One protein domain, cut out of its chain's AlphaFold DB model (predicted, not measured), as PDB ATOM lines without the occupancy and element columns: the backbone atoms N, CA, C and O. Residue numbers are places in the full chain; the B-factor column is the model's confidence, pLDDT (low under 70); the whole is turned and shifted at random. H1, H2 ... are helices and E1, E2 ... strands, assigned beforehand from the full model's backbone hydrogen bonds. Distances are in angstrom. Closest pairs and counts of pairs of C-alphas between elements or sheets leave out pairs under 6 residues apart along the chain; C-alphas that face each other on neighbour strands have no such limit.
ATOM      1  N   THR A  28      39.370  -2.602 -47.912       91.88
ATOM      2  CA  THR A  28      38.788  -2.350 -49.240       91.88
ATOM      3  C   THR A  28      38.932  -3.557 -50.165       91.88
ATOM      4  O   THR A  28      38.050  -3.836 -50.982       91.88
ATOM      5  N   LYS A  29      40.023  -4.317 -50.016       92.31
ATOM      6  CA  LYS A  29      40.310  -5.528 -50.795       92.31
ATOM      7  C   LYS A  29      40.960  -6.589 -49.923       92.31
ATOM      8  O   LYS A  29      41.680  -6.271 -48.978       92.31
ATOM      9  N   VAL A  30      40.750  -7.845 -50.284       92.50
ATOM     10  CA  VAL A  30      41.455  -8.979 -49.693       92.50
ATOM     11  C   VAL A  30      41.988  -9.895 -50.784       92.50
ATOM     12  O   VAL A  30      41.344 -10.107 -51.811       92.50
ATOM     13  N   GLU A  31      43.162 -10.457 -50.553       92.75
ATOM     14  CA  GLU A  31      43.790 -11.436 -51.428       92.75
ATOM     15  C   GLU A  31      44.084 -12.700 -50.647       92.75
ATOM     16  O   GLU A  31      44.672 -12.643 -49.567       92.75
ATOM     17  N   HIS A  32      43.719 -13.854 -51.198       90.38
ATOM     18  CA  HIS A  32      44.216 -15.118 -50.666       90.38
ATOM     19  C   HIS A  32      45.649 -15.311 -51.142       90.38
ATOM     20  O   HIS A  32      45.905 -15.209 -52.337       90.38
ATOM     21  N   VAL A  33      46.582 -15.588 -50.234       88.50
ATOM     22  CA  VAL A  33      47.988 -15.798 -50.599       88.50
ATOM     23  C   VAL A  33      48.506 -17.119 -50.061       88.50
ATOM     24  O   VAL A  33      48.133 -17.555 -48.967       88.50
ATOM     25  N   THR A  34      49.398 -17.751 -50.822       85.88
ATOM     26  CA  THR A  34      50.074 -18.985 -50.415       85.88
ATOM     27  C   THR A  34      51.563 -18.930 -50.704       85.88
ATOM     28  O   THR A  34      51.940 -18.403 -51.740       85.88
ATOM     29  N   ARG A  35      52.402 -19.505 -49.844       80.25
ATOM     30  CA  ARG A  35      53.832 -19.693 -50.126       80.25
ATOM     31  C   ARG A  35      54.289 -21.127 -49.855       80.25
ATOM     32  O   ARG A  35      53.695 -21.791 -48.998       80.25
ATOM     33  N   PRO A  36      55.343 -21.613 -50.522       72.38
ATOM     34  CA  PRO A  36      56.089 -22.784 -50.068       72.38
ATOM     35  C   PRO A  36      56.649 -22.566 -48.652       72.38
ATOM     36  O   PRO A  36      56.914 -21.434 -48.250       72.38
ATOM     37  N   ILE A  37      56.826 -23.635 -47.875       67.31
ATOM     38  CA  ILE A  37      57.608 -23.554 -46.633       67.31
ATOM     39  C   ILE A  37      59.083 -23.756 -46.989       67.31
ATOM     40  O   ILE A  37      59.451 -24.845 -47.423       67.31
ATOM     41  N   GLU A  38      59.912 -22.724 -46.817       52.72
ATOM     42  CA  GLU A  38      61.367 -22.836 -46.967       52.72
ATOM     43  C   GLU A  38      62.000 -23.582 -45.782       52.72
ATOM     44  O   GLU A  38      61.668 -23.339 -44.619       52.72
ATOM     45  N   LYS A  47      51.849 -26.125 -48.297       70.75
ATOM     46  CA  LYS A  47      51.836 -24.672 -48.527       70.75
ATOM     47  C   LYS A  47      51.410 -23.935 -47.264       70.75
ATOM     48  O   LYS A  47      50.501 -24.366 -46.561       70.75
ATOM     49  N   HIS A  48      52.023 -22.792 -47.004       80.12
ATOM     50  CA  HIS A  48      51.547 -21.858 -45.996       80.12
ATOM     51  C   HIS A  48      50.518 -20.911 -46.617       80.12
ATOM     52  O   HIS A  48      50.675 -20.522 -47.768       80.12
ATOM     53  N   SER A  49      49.449 -20.576 -45.896       81.62
ATOM     54  CA  SER A  49      48.376 -19.704 -46.396       81.62
ATOM     55  C   SER A  49      48.091 -18.545 -45.457       81.62
ATOM     56  O   SER A  49      48.177 -18.676 -44.234       81.62
ATOM     57  N   GLY A  50      47.688 -17.430 -46.046       86.62
ATOM     58  CA  GLY A  50      47.253 -16.234 -45.344       86.62
ATOM     59  C   GLY A  50      46.311 -15.416 -46.211       86.62
ATOM     60  O   GLY A  50      45.876 -15.862 -47.278       86.62
ATOM     61  N   VAL A  51      46.003 -14.216 -45.742       89.00
ATOM     62  CA  VAL A  51      45.312 -13.209 -46.544       89.00
ATOM     63  C   VAL A  51      46.085 -11.905 -46.514       89.00
ATOM     64  O   VAL A  51      46.592 -11.523 -45.466       89.00
ATOM     65  N   VAL A  52      46.172 -11.211 -47.642       92.56
ATOM     66  CA  VAL A  52      46.628  -9.820 -47.671       92.56
ATOM     67  C   VAL A  52      45.395  -8.936 -47.688       92.56
ATOM     68  O   VAL A  52      44.594  -9.014 -48.614       92.56
ATOM     69  N   VAL A  53      45.229  -8.108 -46.663       91.88
ATOM     70  CA  VAL A  53      44.175  -7.091 -46.609       91.88
ATOM     71  C   VAL A  53      44.738  -5.763 -47.093       91.88
ATOM     72  O   VAL A  53      45.850  -5.390 -46.729       91.88
ATOM     73  N   THR A  54      43.982  -5.059 -47.929       92.81
ATOM     74  CA  THR A  54      44.272  -3.680 -48.337       92.81
ATOM     75  C   THR A  54      43.369  -2.757 -47.537       92.81
ATOM     76  O   THR A  54      42.147  -2.916 -47.603       92.81
ATOM     77  N   SER A  55      43.940  -1.833 -46.769       88.25
ATOM     78  CA  SER A  55      43.176  -0.859 -45.991       88.25
ATOM     79  C   SER A  55      42.583   0.251 -46.869       88.25
ATOM     80  O   SER A  55      42.833   0.337 -48.075       88.25
ATOM     81  N   ASP A  56      41.781   1.115 -46.261       86.00
ATOM     82  CA  ASP A  56      41.320   2.396 -46.806       86.00
ATOM     83  C   ASP A  56      42.471   3.353 -47.162       86.00
ATOM     84  O   ASP A  56      42.417   4.017 -48.195       86.00
ATOM     85  N   SER A  57      43.555   3.344 -46.385       84.06
ATOM     86  CA  SER A  57      44.814   4.040 -46.687       84.06
ATOM     87  C   SER A  57      45.621   3.412 -47.833       84.06
ATOM     88  O   SER A  57      46.705   3.889 -48.151       84.06
ATOM     89  N   SER A  58      45.107   2.356 -48.476       85.75
ATOM     90  CA  SER A  58      45.803   1.547 -49.491       85.75
ATOM     91  C   SER A  58      47.028   0.776 -48.981       85.75
ATOM     92  O   SER A  58      47.731   0.146 -49.777       85.75
ATOM     93  N   ASP A  59      47.260   0.745 -47.666       89.06
ATOM     94  CA  ASP A  59      48.301  -0.087 -47.069       89.06
ATOM     95  C   ASP A  59      47.924  -1.567 -47.155       89.06
ATOM     96  O   ASP A  59      46.764  -1.953 -46.994       89.06
ATOM     97  N   ARG A  60      48.921  -2.423 -47.383       91.44
ATOM     98  CA  ARG A  60      48.728  -3.869 -47.516       91.44
ATOM     99  C   ARG A  60      49.313  -4.597 -46.317       91.44
ATOM    100  O   ARG A  60      50.478  -4.404 -45.971       91.44
ATOM    101  N   TRP A  61      48.522  -5.488 -45.730       88.75
ATOM    102  CA  TRP A  61      48.888  -6.228 -44.527       88.75
ATOM    103  C   TRP A  61      48.607  -7.716 -44.697       88.75
ATOM    104  O   TRP A  61      47.473  -8.127 -44.924       88.75
ATOM    105  N   LEU A  62      49.642  -8.538 -44.574       87.81
ATOM    106  CA  LEU A  62      49.526  -9.983 -44.515       87.81
ATOM    107  C   LEU A  62      49.036 -10.402 -43.129       87.81
ATOM    108  O   LEU A  62      49.727 -10.192 -42.139       87.81
ATOM    109  N   VAL A  63      47.886 -11.061 -43.077       85.06
ATOM    110  CA  VAL A  63      47.354 -11.728 -41.891       85.06
ATOM    111  C   VAL A  63      47.552 -13.232 -42.067       85.06
ATOM    112  O   VAL A  63      46.949 -13.860 -42.943       85.06
ATOM    113  N   HIS A  64      48.423 -13.831 -41.256       79.00
ATOM    114  CA  HIS A  64      48.702 -15.267 -41.326       79.00
ATOM    115  C   HIS A  64      49.085 -15.862 -39.966       79.00
ATOM    116  O   HIS A  64      49.452 -15.157 -39.029       79.00
ATOM    117  N   LYS A  65      49.027 -17.195 -39.856       72.62
ATOM    118  CA  LYS A  65      49.536 -17.922 -38.678       72.62
ATOM    119  C   LYS A  65      51.003 -18.324 -38.879       72.62
ATOM    120  O   LYS A  65      51.376 -18.683 -39.990       72.62
ATOM    121  N   GLY A  66      51.849 -18.228 -37.856       58.25
ATOM    122  CA  GLY A  66      53.269 -18.620 -37.925       58.25
ATOM    123  C   GLY A  66      53.543 -20.059 -37.448       58.25
ATOM    124  O   GLY A  66      52.671 -20.673 -36.833       58.25
ATOM    125  N   PRO A  67      54.755 -20.607 -37.686       47.59
ATOM    126  CA  PRO A  67      55.144 -21.956 -37.249       47.59
ATOM    127  C   PRO A  67      55.303 -22.112 -35.721       47.59
ATOM    128  O   PRO A  67      55.311 -23.234 -35.229       47.59
ATOM    129  N   GLY A  68      55.402 -21.012 -34.964       48.66
ATOM    130  CA  GLY A  68      55.540 -20.991 -33.497       48.66
ATOM    131  C   GLY A  68      54.230 -20.820 -32.716       48.66
ATOM    132  O   GLY A  68      54.249 -20.390 -31.562       48.66
ATOM    133  N   TYR A  69      53.088 -21.115 -33.335       47.00
ATOM    134  CA  TYR A  69      51.778 -20.941 -32.713       47.00
ATOM    135  C   TYR A  69      51.589 -21.935 -31.550       47.00
ATOM    136  O   TYR A  69      51.630 -23.146 -31.758       47.00
ATOM    137  N   GLY A  70      51.428 -21.418 -30.326       40.09
ATOM    138  CA  GLY A  70      51.372 -22.208 -29.082       40.09
ATOM    139  C   GLY A  70      52.504 -21.931 -28.080       40.09
ATOM    140  O   GLY A  70      52.406 -22.371 -26.940       40.09
ATOM    141  N   LYS A  71      53.544 -21.165 -28.461       44.03
ATOM    142  CA  LYS A  71      54.471 -20.500 -27.511       44.03
ATOM    143  C   LYS A  71      54.166 -19.002 -27.345       44.03
ATOM    144  O   LYS A  71      54.368 -18.462 -26.265       44.03
ATOM    145  N   SER A  72      53.601 -18.369 -28.373       38.62
ATOM    146  CA  SER A  72      52.848 -17.112 -28.301       38.62
ATOM    147  C   SER A  72      51.708 -17.176 -29.328       38.62
ATOM    148  O   SER A  72      51.855 -17.709 -30.429       38.62
ATOM    149  N   SER A  73      50.518 -16.740 -28.937       43.62
ATOM    150  CA  SER A  73      49.236 -16.916 -29.633       43.62
ATOM    151  C   SER A  73      49.006 -15.915 -30.774       43.62
ATOM    152  O   SER A  73      47.888 -15.455 -30.995       43.62
ATOM    153  N   GLU A  74      50.042 -15.555 -31.527       53.34
ATOM    154  CA  GLU A  74      49.953 -14.393 -32.410       53.34
ATOM    155  C   GLU A  74      49.539 -14.796 -33.826       53.34
ATOM    156  O   GLU A  74      50.300 -15.360 -34.616       53.34
ATOM    157  N   THR A  75      48.282 -14.494 -34.161       58.72
ATOM    158  CA  THR A  75      47.948 -14.141 -35.542       58.72
ATOM    159  C   THR A  75      48.834 -12.957 -35.910       58.72
ATOM    160  O   THR A  75      48.716 -11.886 -35.318       58.72
ATOM    161  N   VAL A  76      49.750 -13.165 -36.850       66.94
ATOM    162  CA  VAL A  76      50.721 -12.145 -37.227       66.94
ATOM    163  C   VAL A  76      50.084 -11.276 -38.295       66.94
ATOM    164  O   VAL A  76      49.614 -11.783 -39.317       66.94
ATOM    165  N   VAL A  77      50.072  -9.970 -38.041       73.50
ATOM    166  CA  VAL A  77      49.820  -8.969 -39.072       73.50
ATOM    167  C   VAL A  77      51.173  -8.397 -39.468       73.50
ATOM    168  O   VAL A  77      51.873  -7.844 -38.628       73.50
ATOM    169  N   THR A  78      51.571  -8.564 -40.720       79.94
ATOM    170  CA  THR A  78      52.860  -8.102 -41.249       79.94
ATOM    171  C   THR A  78      52.608  -7.148 -42.400       79.94
ATOM    172  O   THR A  78      51.733  -7.408 -43.221       79.94
ATOM    173  N   ASN A  79      53.356  -6.050 -42.500       82.25
ATOM    174  CA  ASN A  79      53.262  -5.206 -43.688       82.25
ATOM    175  C   ASN A  79      53.668  -6.022 -44.922       82.25
ATOM    176  O   ASN A  79      54.697  -6.701 -44.913       82.25
ATOM    177  N   ALA A  80      52.867  -5.958 -45.984       84.31
ATOM    178  CA  ALA A  80      53.081  -6.759 -47.180       84.31
ATOM    179  C   ALA A  80      54.426  -6.470 -47.871       84.31
ATOM    180  O   ALA A  80      54.937  -7.333 -48.576       84.31
ATOM    181  N   LYS A  81      55.041  -5.302 -47.632       82.44
ATOM    182  CA  LYS A  81      56.385  -4.971 -48.137       82.44
ATOM    183  C   LYS A  81      57.486  -5.905 -47.613       82.44
ATOM    184  O   LYS A  81      58.526  -6.023 -48.244       82.44
ATOM    185  N   HIS A  82      57.246  -6.559 -46.475       79.12
ATOM    186  CA  HIS A  82      58.165  -7.517 -45.849       79.12
ATOM    187  C   HIS A  82      57.822  -8.973 -46.183       79.12
ATOM    188  O   HIS A  82      58.409  -9.897 -45.621       79.12
ATOM    189  N   MET A  83      56.839  -9.207 -47.055       76.50
ATOM    190  CA  MET A  83      56.561 -10.550 -47.553       76.50
ATOM    191  C   MET A  83      57.735 -11.030 -48.405       76.50
ATOM    192  O   MET A  83      58.231 -10.294 -49.253       76.50
ATOM    193  N   SER A  84      58.154 -12.284 -48.212       75.81
ATOM    194  CA  SER A  84      59.085 -12.916 -49.147       75.81
ATOM    195  C   SER A  84      58.450 -13.022 -50.540       75.81
ATOM    196  O   SER A  84      57.225 -13.112 -50.671       75.81
ATOM    197  N   GLY A  85      59.279 -13.035 -51.584       78.81
ATOM    198  CA  GLY A  85      58.818 -13.179 -52.969       78.81
ATOM    199  C   GLY A  85      58.110 -14.510 -53.262       78.81
ATOM    200  O   GLY A  85      57.463 -14.641 -54.295       78.81
ATOM    201  N   ASP A  86      58.180 -15.481 -52.349       80.38
ATOM    202  CA  ASP A  86      57.577 -16.812 -52.512       80.38
ATOM    203  C   ASP A  86      56.062 -16.826 -52.288       80.38
ATOM    204  O   ASP A  86      55.397 -17.836 -52.540       80.38
ATOM    205  N   TRP A  87      55.503 -15.732 -51.767       84.25
ATOM    206  CA  TRP A  87      54.065 -15.582 -51.615       84.25
ATOM    207  C   TRP A  87      53.399 -15.313 -52.961       84.25
ATOM    208  O   TRP A  87      53.598 -14.285 -53.599       84.25
ATOM    209  N   GLN A  88      52.524 -16.229 -53.348       85.69
ATOM    210  CA  GLN A  88      51.733 -16.168 -54.565       85.69
ATOM    211  C   GLN A  88      50.292 -15.785 -54.233       85.69
ATOM    212  O   GLN A  88      49.677 -16.383 -53.344       85.69
ATOM    213  N   SER A  89      49.749 -14.805 -54.957       86.38
ATOM    214  CA  SER A  89      48.340 -14.411 -54.856       86.38
ATOM    215  C   SER A  89      47.458 -15.385 -55.635       86.38
ATOM    216  O   SER A  89      47.701 -15.665 -56.807       86.38
ATOM    217  N   GLY A  90      46.431 -15.911 -54.971       81.25
ATOM    218  CA  GLY A  90      45.393 -16.768 -55.545       81.25
ATOM    219  C   GLY A  90      44.180 -15.992 -56.064       81.25
ATOM    220  O   GLY A  90      43.212 -16.609 -56.507       81.25
ATOM    221  N   GLY A  91      44.209 -14.658 -55.992       82.12
ATOM    222  CA  GLY A  91      43.168 -13.778 -56.516       82.12
ATOM    223  C   GLY A  91      42.700 -12.722 -55.517       82.12
ATOM    224  O   GLY A  91      42.650 -12.953 -54.306       82.12
ATOM    225  N   VAL A  92      42.322 -11.567 -56.064       86.12
ATOM    226  CA  VAL A  92      41.805 -10.411 -55.325       86.12
ATOM    227  C   VAL A  92      40.283 -10.480 -55.247       86.12
ATOM    228  O   VAL A  92      39.615 -10.829 -56.220       86.12
ATOM    229  N   ARG A  93      39.720 -10.098 -54.101       85.94
ATOM    230  CA  ARG A  93      38.284  -9.874 -53.925       85.94
ATOM    231  C   ARG A  93      38.035  -8.523 -53.268       85.94
ATOM    232  O   ARG A  93      38.733  -8.152 -52.324       85.94
ATOM    233  N   SER A  94      37.027  -7.807 -53.757       86.12
ATOM    234  CA  SER A  94      36.465  -6.670 -53.027       86.12
ATOM    235  C   SER A  94      35.809  -7.168 -51.746       86.12
ATOM    236  O   SER A  94      35.285  -8.284 -51.704       86.12
ATOM    237  N   VAL A  95      35.846  -6.341 -50.710       86.00
ATOM    238  CA  VAL A  95      35.239  -6.664 -49.417       86.00
ATOM    239  C   VAL A  95      34.024  -5.779 -49.185       86.00
ATOM    240  O   VAL A  95      33.882  -4.716 -49.793       86.00
ATOM    241  N   LYS A  96      33.139  -6.215 -48.294       82.81
ATOM    242  CA  LYS A  96      31.976  -5.425 -47.905       82.81
ATOM    243  C   LYS A  96      32.406  -4.130 -47.184       82.81
ATOM    244  O   LYS A  96      33.332  -4.165 -46.370       82.81
ATOM    245  N   PRO A  97      31.728  -2.991 -47.420       82.38
ATOM    246  CA  PRO A  97      31.969  -1.776 -46.649       82.38
ATOM    247  C   PRO A  97      31.801  -2.014 -45.143       82.38
ATOM    248  O   PRO A  97      30.848  -2.657 -44.705       82.38
ATOM    249  N   GLY A  98      32.728  -1.479 -44.347       84.00
ATOM    250  CA  GLY A  98      32.712  -1.599 -42.886       84.00
ATOM    251  C   GLY A  98      33.438  -2.824 -42.316       84.00
ATOM    252  O   GLY A  98      33.557  -2.915 -41.094       84.00
ATOM    253  N   THR A  99      33.957  -3.732 -43.153       88.62
ATOM    254  CA  THR A  99      34.867  -4.802 -42.709       88.62
ATOM    255  C   THR A  99      36.198  -4.213 -42.236       88.62
ATOM    256  O   THR A  99      36.750  -3.328 -42.890       88.62
ATOM    257  N   ARG A 100      36.737  -4.717 -41.119       90.62
ATOM    258  CA  ARG A 100      37.989  -4.235 -40.510       90.62
ATOM    259  C   ARG A 100      39.085  -5.289 -40.497       90.62
ATOM    260  O   ARG A 100      38.808  -6.487 -40.533       90.62
ATOM    261  N   VAL A 101      40.337  -4.863 -40.340       85.94
ATOM    262  CA  VAL A 101      41.480  -5.781 -40.159       85.94
ATOM    263  C   VAL A 101      41.264  -6.716 -38.962       85.94
ATOM    264  O   VAL A 101      41.546  -7.912 -39.055       85.94
ATOM    265  N   ALA A 102      40.688  -6.213 -37.865       84.50
ATOM    266  CA  ALA A 102      40.344  -7.023 -36.696       84.50
ATOM    267  C   ALA A 102      39.385  -8.182 -37.014       84.50
ATOM    268  O   ALA A 102      39.503  -9.235 -36.388       84.50
ATOM    269  N   ASP A 103      38.473  -8.029 -37.981       85.25
ATOM    270  CA  ASP A 103      37.548  -9.100 -38.371       85.25
ATOM    271  C   ASP A 103      38.318 -10.275 -38.991       85.25
ATOM    272  O   ASP A 103      38.073 -11.432 -38.648       85.25
ATOM    273  N   TYR A 104      39.328  -9.988 -39.820       84.69
ATOM    274  CA  TYR A 104      40.217 -11.004 -40.391       84.69
ATOM    275  C   TYR A 104      41.092 -11.666 -39.327       84.69
ATOM    276  O   TYR A 104      41.223 -12.891 -39.315       84.69
ATOM    277  N   VAL A 105      41.649 -10.889 -38.393       80.06
ATOM    278  CA  VAL A 105      42.431 -11.449 -37.279       80.06
ATOM    279  C   VAL A 105      41.564 -12.366 -36.411       80.06
ATOM    280  O   VAL A 105      41.970 -13.490 -36.109       80.06
ATOM    281  N   LYS A 106      40.341 -11.932 -36.083       79.50
ATOM    282  CA  LYS A 106      39.359 -12.711 -35.323       79.50
ATOM    283  C   LYS A 106      38.943 -13.982 -36.063       79.50
ATOM    284  O   LYS A 106      38.897 -15.048 -35.455       79.50
ATOM    285  N   ALA A 107      38.688 -13.902 -37.368       79.19
ATOM    286  CA  ALA A 107      38.335 -15.057 -38.197       79.19
ATOM    287  C   ALA A 107      39.491 -16.040 -38.402       79.19
ATOM    288  O   ALA A 107      39.267 -17.232 -38.641       79.19
ATOM    289  N   GLY A 108      40.727 -15.564 -38.244       69.06
ATOM    290  CA  GLY A 108      41.894 -16.416 -38.080       69.06
ATOM    291  C   GLY A 108      41.818 -17.329 -36.857       69.06
ATOM    292  O   GLY A 108      42.469 -18.372 -36.857       69.06
ATOM    293  N   GLY A 109      40.986 -17.001 -35.866       62.84
ATOM    294  CA  GLY A 109      40.746 -17.785 -34.657       62.84
ATOM    295  C   GLY A 109      41.795 -17.548 -33.567       62.84
ATOM    296  O   GLY A 109      42.986 -17.410 -33.866       62.84
ATOM    297  N   SER A 110      41.332 -17.538 -32.311       54.41
ATOM    298  CA  SER A 110      42.132 -17.372 -31.085       54.41
ATOM    299  C   SER A 110      42.934 -18.615 -30.699       54.41
ATOM    300  O   SER A 110      43.965 -18.476 -30.047       54.41
ATOM    301  N   ASP A 111      42.514 -19.802 -31.152       43.03
ATOM    302  CA  ASP A 111      43.044 -21.080 -30.675       43.03
ATOM    303  C   ASP A 111      43.515 -22.038 -31.793       43.03
ATOM    304  O   ASP A 111      42.910 -22.151 -32.863       43.03
ATOM    305  N   TYR A 112      44.562 -22.805 -31.446       42.19
ATOM    306  CA  TYR A 112      44.903 -24.180 -31.875       42.19
ATOM    307  C   TYR A 112      45.950 -24.567 -32.975       42.19
ATOM    308  O   TYR A 112      46.178 -23.880 -33.963       42.19
ATOM    309  N   ASN A 113      46.562 -25.749 -32.737       39.69
ATOM    310  CA  ASN A 113      47.550 -26.649 -33.421       39.69
ATOM    311  C   ASN A 113      47.294 -26.985 -34.929       39.69
ATOM    312  O   ASN A 113      46.166 -26.826 -35.376       39.69
ATOM    313  N   VAL A 114      48.147 -27.566 -35.809       39.72
ATOM    314  CA  VAL A 114      49.609 -27.653 -36.077       39.72
ATOM    315  C   VAL A 114      49.768 -27.406 -37.600       39.72
ATOM    316  O   VAL A 114      49.244 -28.164 -38.420       39.72
ATOM    317  N   VAL A 115      50.448 -26.311 -37.952       50.62
ATOM    318  CA  VAL A 115      51.132 -25.877 -39.201       50.62
ATOM    319  C   VAL A 115      50.480 -26.047 -40.598       50.62
ATOM    320  O   VAL A 115      50.661 -25.148 -41.414       50.62
ATOM    321  N   PHE A 116      49.682 -27.074 -40.916       48.03
ATOM    322  CA  PHE A 116      49.246 -27.321 -42.311       48.03
ATOM    323  C   PHE A 116      47.736 -27.339 -42.532       48.03
ATOM    324  O   PHE A 116      47.249 -26.690 -43.451       48.03
ATOM    325  N   ASN A 117      46.953 -27.959 -41.649       50.97
ATOM    326  CA  ASN A 117      45.489 -27.877 -41.756       50.97
ATOM    327  C   ASN A 117      44.944 -26.520 -41.273       50.97
ATOM    328  O   ASN A 117      43.902 -26.059 -41.746       50.97
ATOM    329  N   ASN A 118      45.657 -25.843 -40.365       63.22
ATOM    330  CA  ASN A 118      45.141 -24.629 -39.739       63.22
ATOM    331  C   ASN A 118      45.314 -23.363 -40.602       63.22
ATOM    332  O   ASN A 118      44.396 -22.554 -40.663       63.22
ATOM    333  N   CYS A 119      46.422 -23.181 -41.333       69.88
ATOM    334  CA  CYS A 119      46.610 -21.974 -42.157       69.88
ATOM    335  C   CYS A 119      45.637 -21.929 -43.353       69.88
ATOM    336  O   CYS A 119      45.044 -20.887 -43.645       69.88
ATOM    337  N   HIS A 120      45.378 -23.075 -43.992       72.25
ATOM    338  CA  HIS A 120      44.354 -23.203 -45.030       72.25
ATOM    339  C   HIS A 120      42.946 -22.959 -44.471       72.25
ATOM    340  O   HIS A 120      42.156 -22.237 -45.076       72.25
ATOM    341  N   GLY A 121      42.629 -23.512 -43.296       71.00
ATOM    342  CA  GLY A 121      41.347 -23.274 -42.629       71.00
ATOM    343  C   GLY A 121      41.146 -21.809 -42.231       71.00
ATOM    344  O   GLY A 121      40.103 -21.230 -42.523       71.00
ATOM    345  N   ALA A 122      42.150 -21.192 -41.607       72.19
ATOM    346  CA  ALA A 122      42.133 -19.793 -41.192       72.19
ATOM    347  C   ALA A 122      41.977 -18.854 -42.392       72.19
ATOM    348  O   ALA A 122      41.062 -18.037 -42.408       72.19
ATOM    349  N   SER A 123      42.785 -19.032 -43.440       75.31
ATOM    350  CA  SER A 123      42.688 -18.211 -44.652       75.31
ATOM    351  C   SER A 123      41.339 -18.368 -45.365       75.31
ATOM    352  O   SER A 123      40.764 -17.379 -45.806       75.31
ATOM    353  N   ARG A 124      40.745 -19.570 -45.395       80.44
ATOM    354  CA  ARG A 124      39.373 -19.758 -45.907       80.44
ATOM    355  C   ARG A 124      38.321 -19.041 -45.060       80.44
ATOM    356  O   ARG A 124      37.399 -18.467 -45.629       80.44
ATOM    357  N   ARG A 125      38.426 -19.069 -43.725       79.75
ATOM    358  CA  ARG A 125      37.504 -18.338 -42.830       79.75
ATOM    359  C   ARG A 125      37.637 -16.829 -43.012       79.75
ATOM    360  O   ARG A 125      36.629 -16.160 -43.176       79.75
ATOM    361  N   MET A 126      38.866 -16.331 -43.088       80.50
ATOM    362  CA  MET A 126      39.176 -14.938 -43.409       80.50
ATOM    363  C   MET A 126      38.558 -14.517 -44.749       80.50
ATOM    364  O   MET A 126      37.851 -13.520 -44.816       80.50
ATOM    365  N   MET A 127      38.727 -15.317 -45.805       82.31
ATOM    366  CA  MET A 127      38.097 -15.043 -47.103       82.31
ATOM    367  C   MET A 127      36.562 -15.107 -47.054       82.31
ATOM    368  O   MET A 127      35.913 -14.429 -47.844       82.31
ATOM    369  N   LYS A 128      35.963 -15.882 -46.136       81.31
ATOM    370  CA  LYS A 128      34.510 -15.848 -45.896       81.31
ATOM    371  C   LYS A 128      34.062 -14.553 -45.219       81.31
ATOM    372  O   LYS A 128      32.959 -14.113 -45.516       81.31
ATOM    373  N   GLU A 129      34.871 -13.933 -44.356       78.50
ATOM    374  CA  GLU A 129      34.517 -12.633 -43.752       78.50
ATOM    375  C   GLU A 129      34.331 -11.541 -44.801       78.50
ATOM    376  O   GLU A 129      33.441 -10.708 -44.666       78.50
ATOM    377  N   ALA A 130      35.089 -11.596 -45.898       74.75
ATOM    378  CA  ALA A 130      34.903 -10.686 -47.025       74.75
ATOM    379  C   ALA A 130      33.515 -10.798 -47.690       74.75
ATOM    380  O   ALA A 130      33.130  -9.899 -48.433       74.75
ATOM    381  N   MET A 131      32.786 -11.894 -47.444       68.31
ATOM    382  CA  MET A 131      31.541 -12.261 -48.128       68.31
ATOM    383  C   MET A 131      30.322 -12.348 -47.198       68.31
ATOM    384  O   MET A 131      29.241 -12.681 -47.675       68.31
TER     385      MET A 131
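Overview. This is residues 28 to 38 and 47 to 131 of the 134 residues of an uncharacterized protein of Pocillopora damicornis (UniProt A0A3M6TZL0). One strongly twisted antiparallel sheet of five strands has two helices, H1 and H2, packed on one face, and no named helix covers its other face. H2, the longer helix, lies over E2 in the middle of the sheet, and the short H1 lies over E3, nearer the E4 edge. The printed part has 96 residues, with E1, E2, E3, E4, E5, H1 and H2 in that order along the chain, and the sheet's order is E4, E3, E2, E1, E5. The class is mixed, helices and strands, in two layers, the helices on one face of the sheet. The whole is compact, with a radius of gyration of the C-alphas of 12.3 A and spans of 34 by 27 by 19 A.

Arrangement. E1, residues 28 to 36, is an inner strand, antiparallel to edge strand E5, residues 88 to 94, at 164 degrees, with N 30 and O 93 2.9 A apart, within hydrogen-bond range. E2, residues 47 to 55, is antiparallel to E1 at 158 degrees, with N 52 and O 31 within hydrogen-bond range at 2.8 A. E3, residues 60 to 65, forms a hairpin with E2 at 145 degrees; N 53 and O 61 are 2.8 A apart, within hydrogen-bond range. Edge strand E4, residues 75 to 79, forms a hairpin with E3 at 153 degrees, with N 62 and O 78 within hydrogen-bond range at 2.7 A. E2, E3 and E4 are a meander, each strand the antiparallel neighbour of the one before. E4 and E5 are apart. H1, residues 101 to 107, is on the sheet at a height of 8.5 A, over E3 and along the strands, at 22 degrees to E3 on the local plane; its closest C-alphas to E3 are those of Val 105 and Val 63, 6.8 A apart. H2, residues 117 to 129, is on the same face at a height of 8.0 A, over E2 and along the strands, at 18 degrees to E2 on the local plane; the closest C-alphas, of Ser 123 and Gly 50, are 5.0 A apart. H1 and H2 touch, opposite ways at a steep tilt of 54 degrees, with the closest C-alphas, of Tyr 104 and Met 126, 5.1 A apart. In H1 and H2 every O i to N i+4 pair is within hydrogen-bond range.

Along the chain. E1 begins at C-alpha 28 (38.788, -2.350, -49.240) and is 26.8 A long. E2 is 25.5 A long, E3 16.6 A, E4 13.2 A and E5 18.0 A. H1 is 10.0 A long and begins at C-alpha 101 (41.480, -5.781, -40.159). H2 is 18.9 A long and ends at C-alpha 129 (34.517, -12.633, -43.752).

Size, cuts and confidence. The two C-alphas farthest apart, of Glu 38 and Pro 97, are 36.2 A apart. Residues 39 to 46 are not printed, and C-alphas 38 and 47 are 9.8 A apart across this cut. Of the links that are printed whole, E2 to E3 is tight and the others are short. The mean pLDDT of the printed part is 74.9, and residues 37 to 38, 66 to 76, 108 to 119 and 131 are under 70.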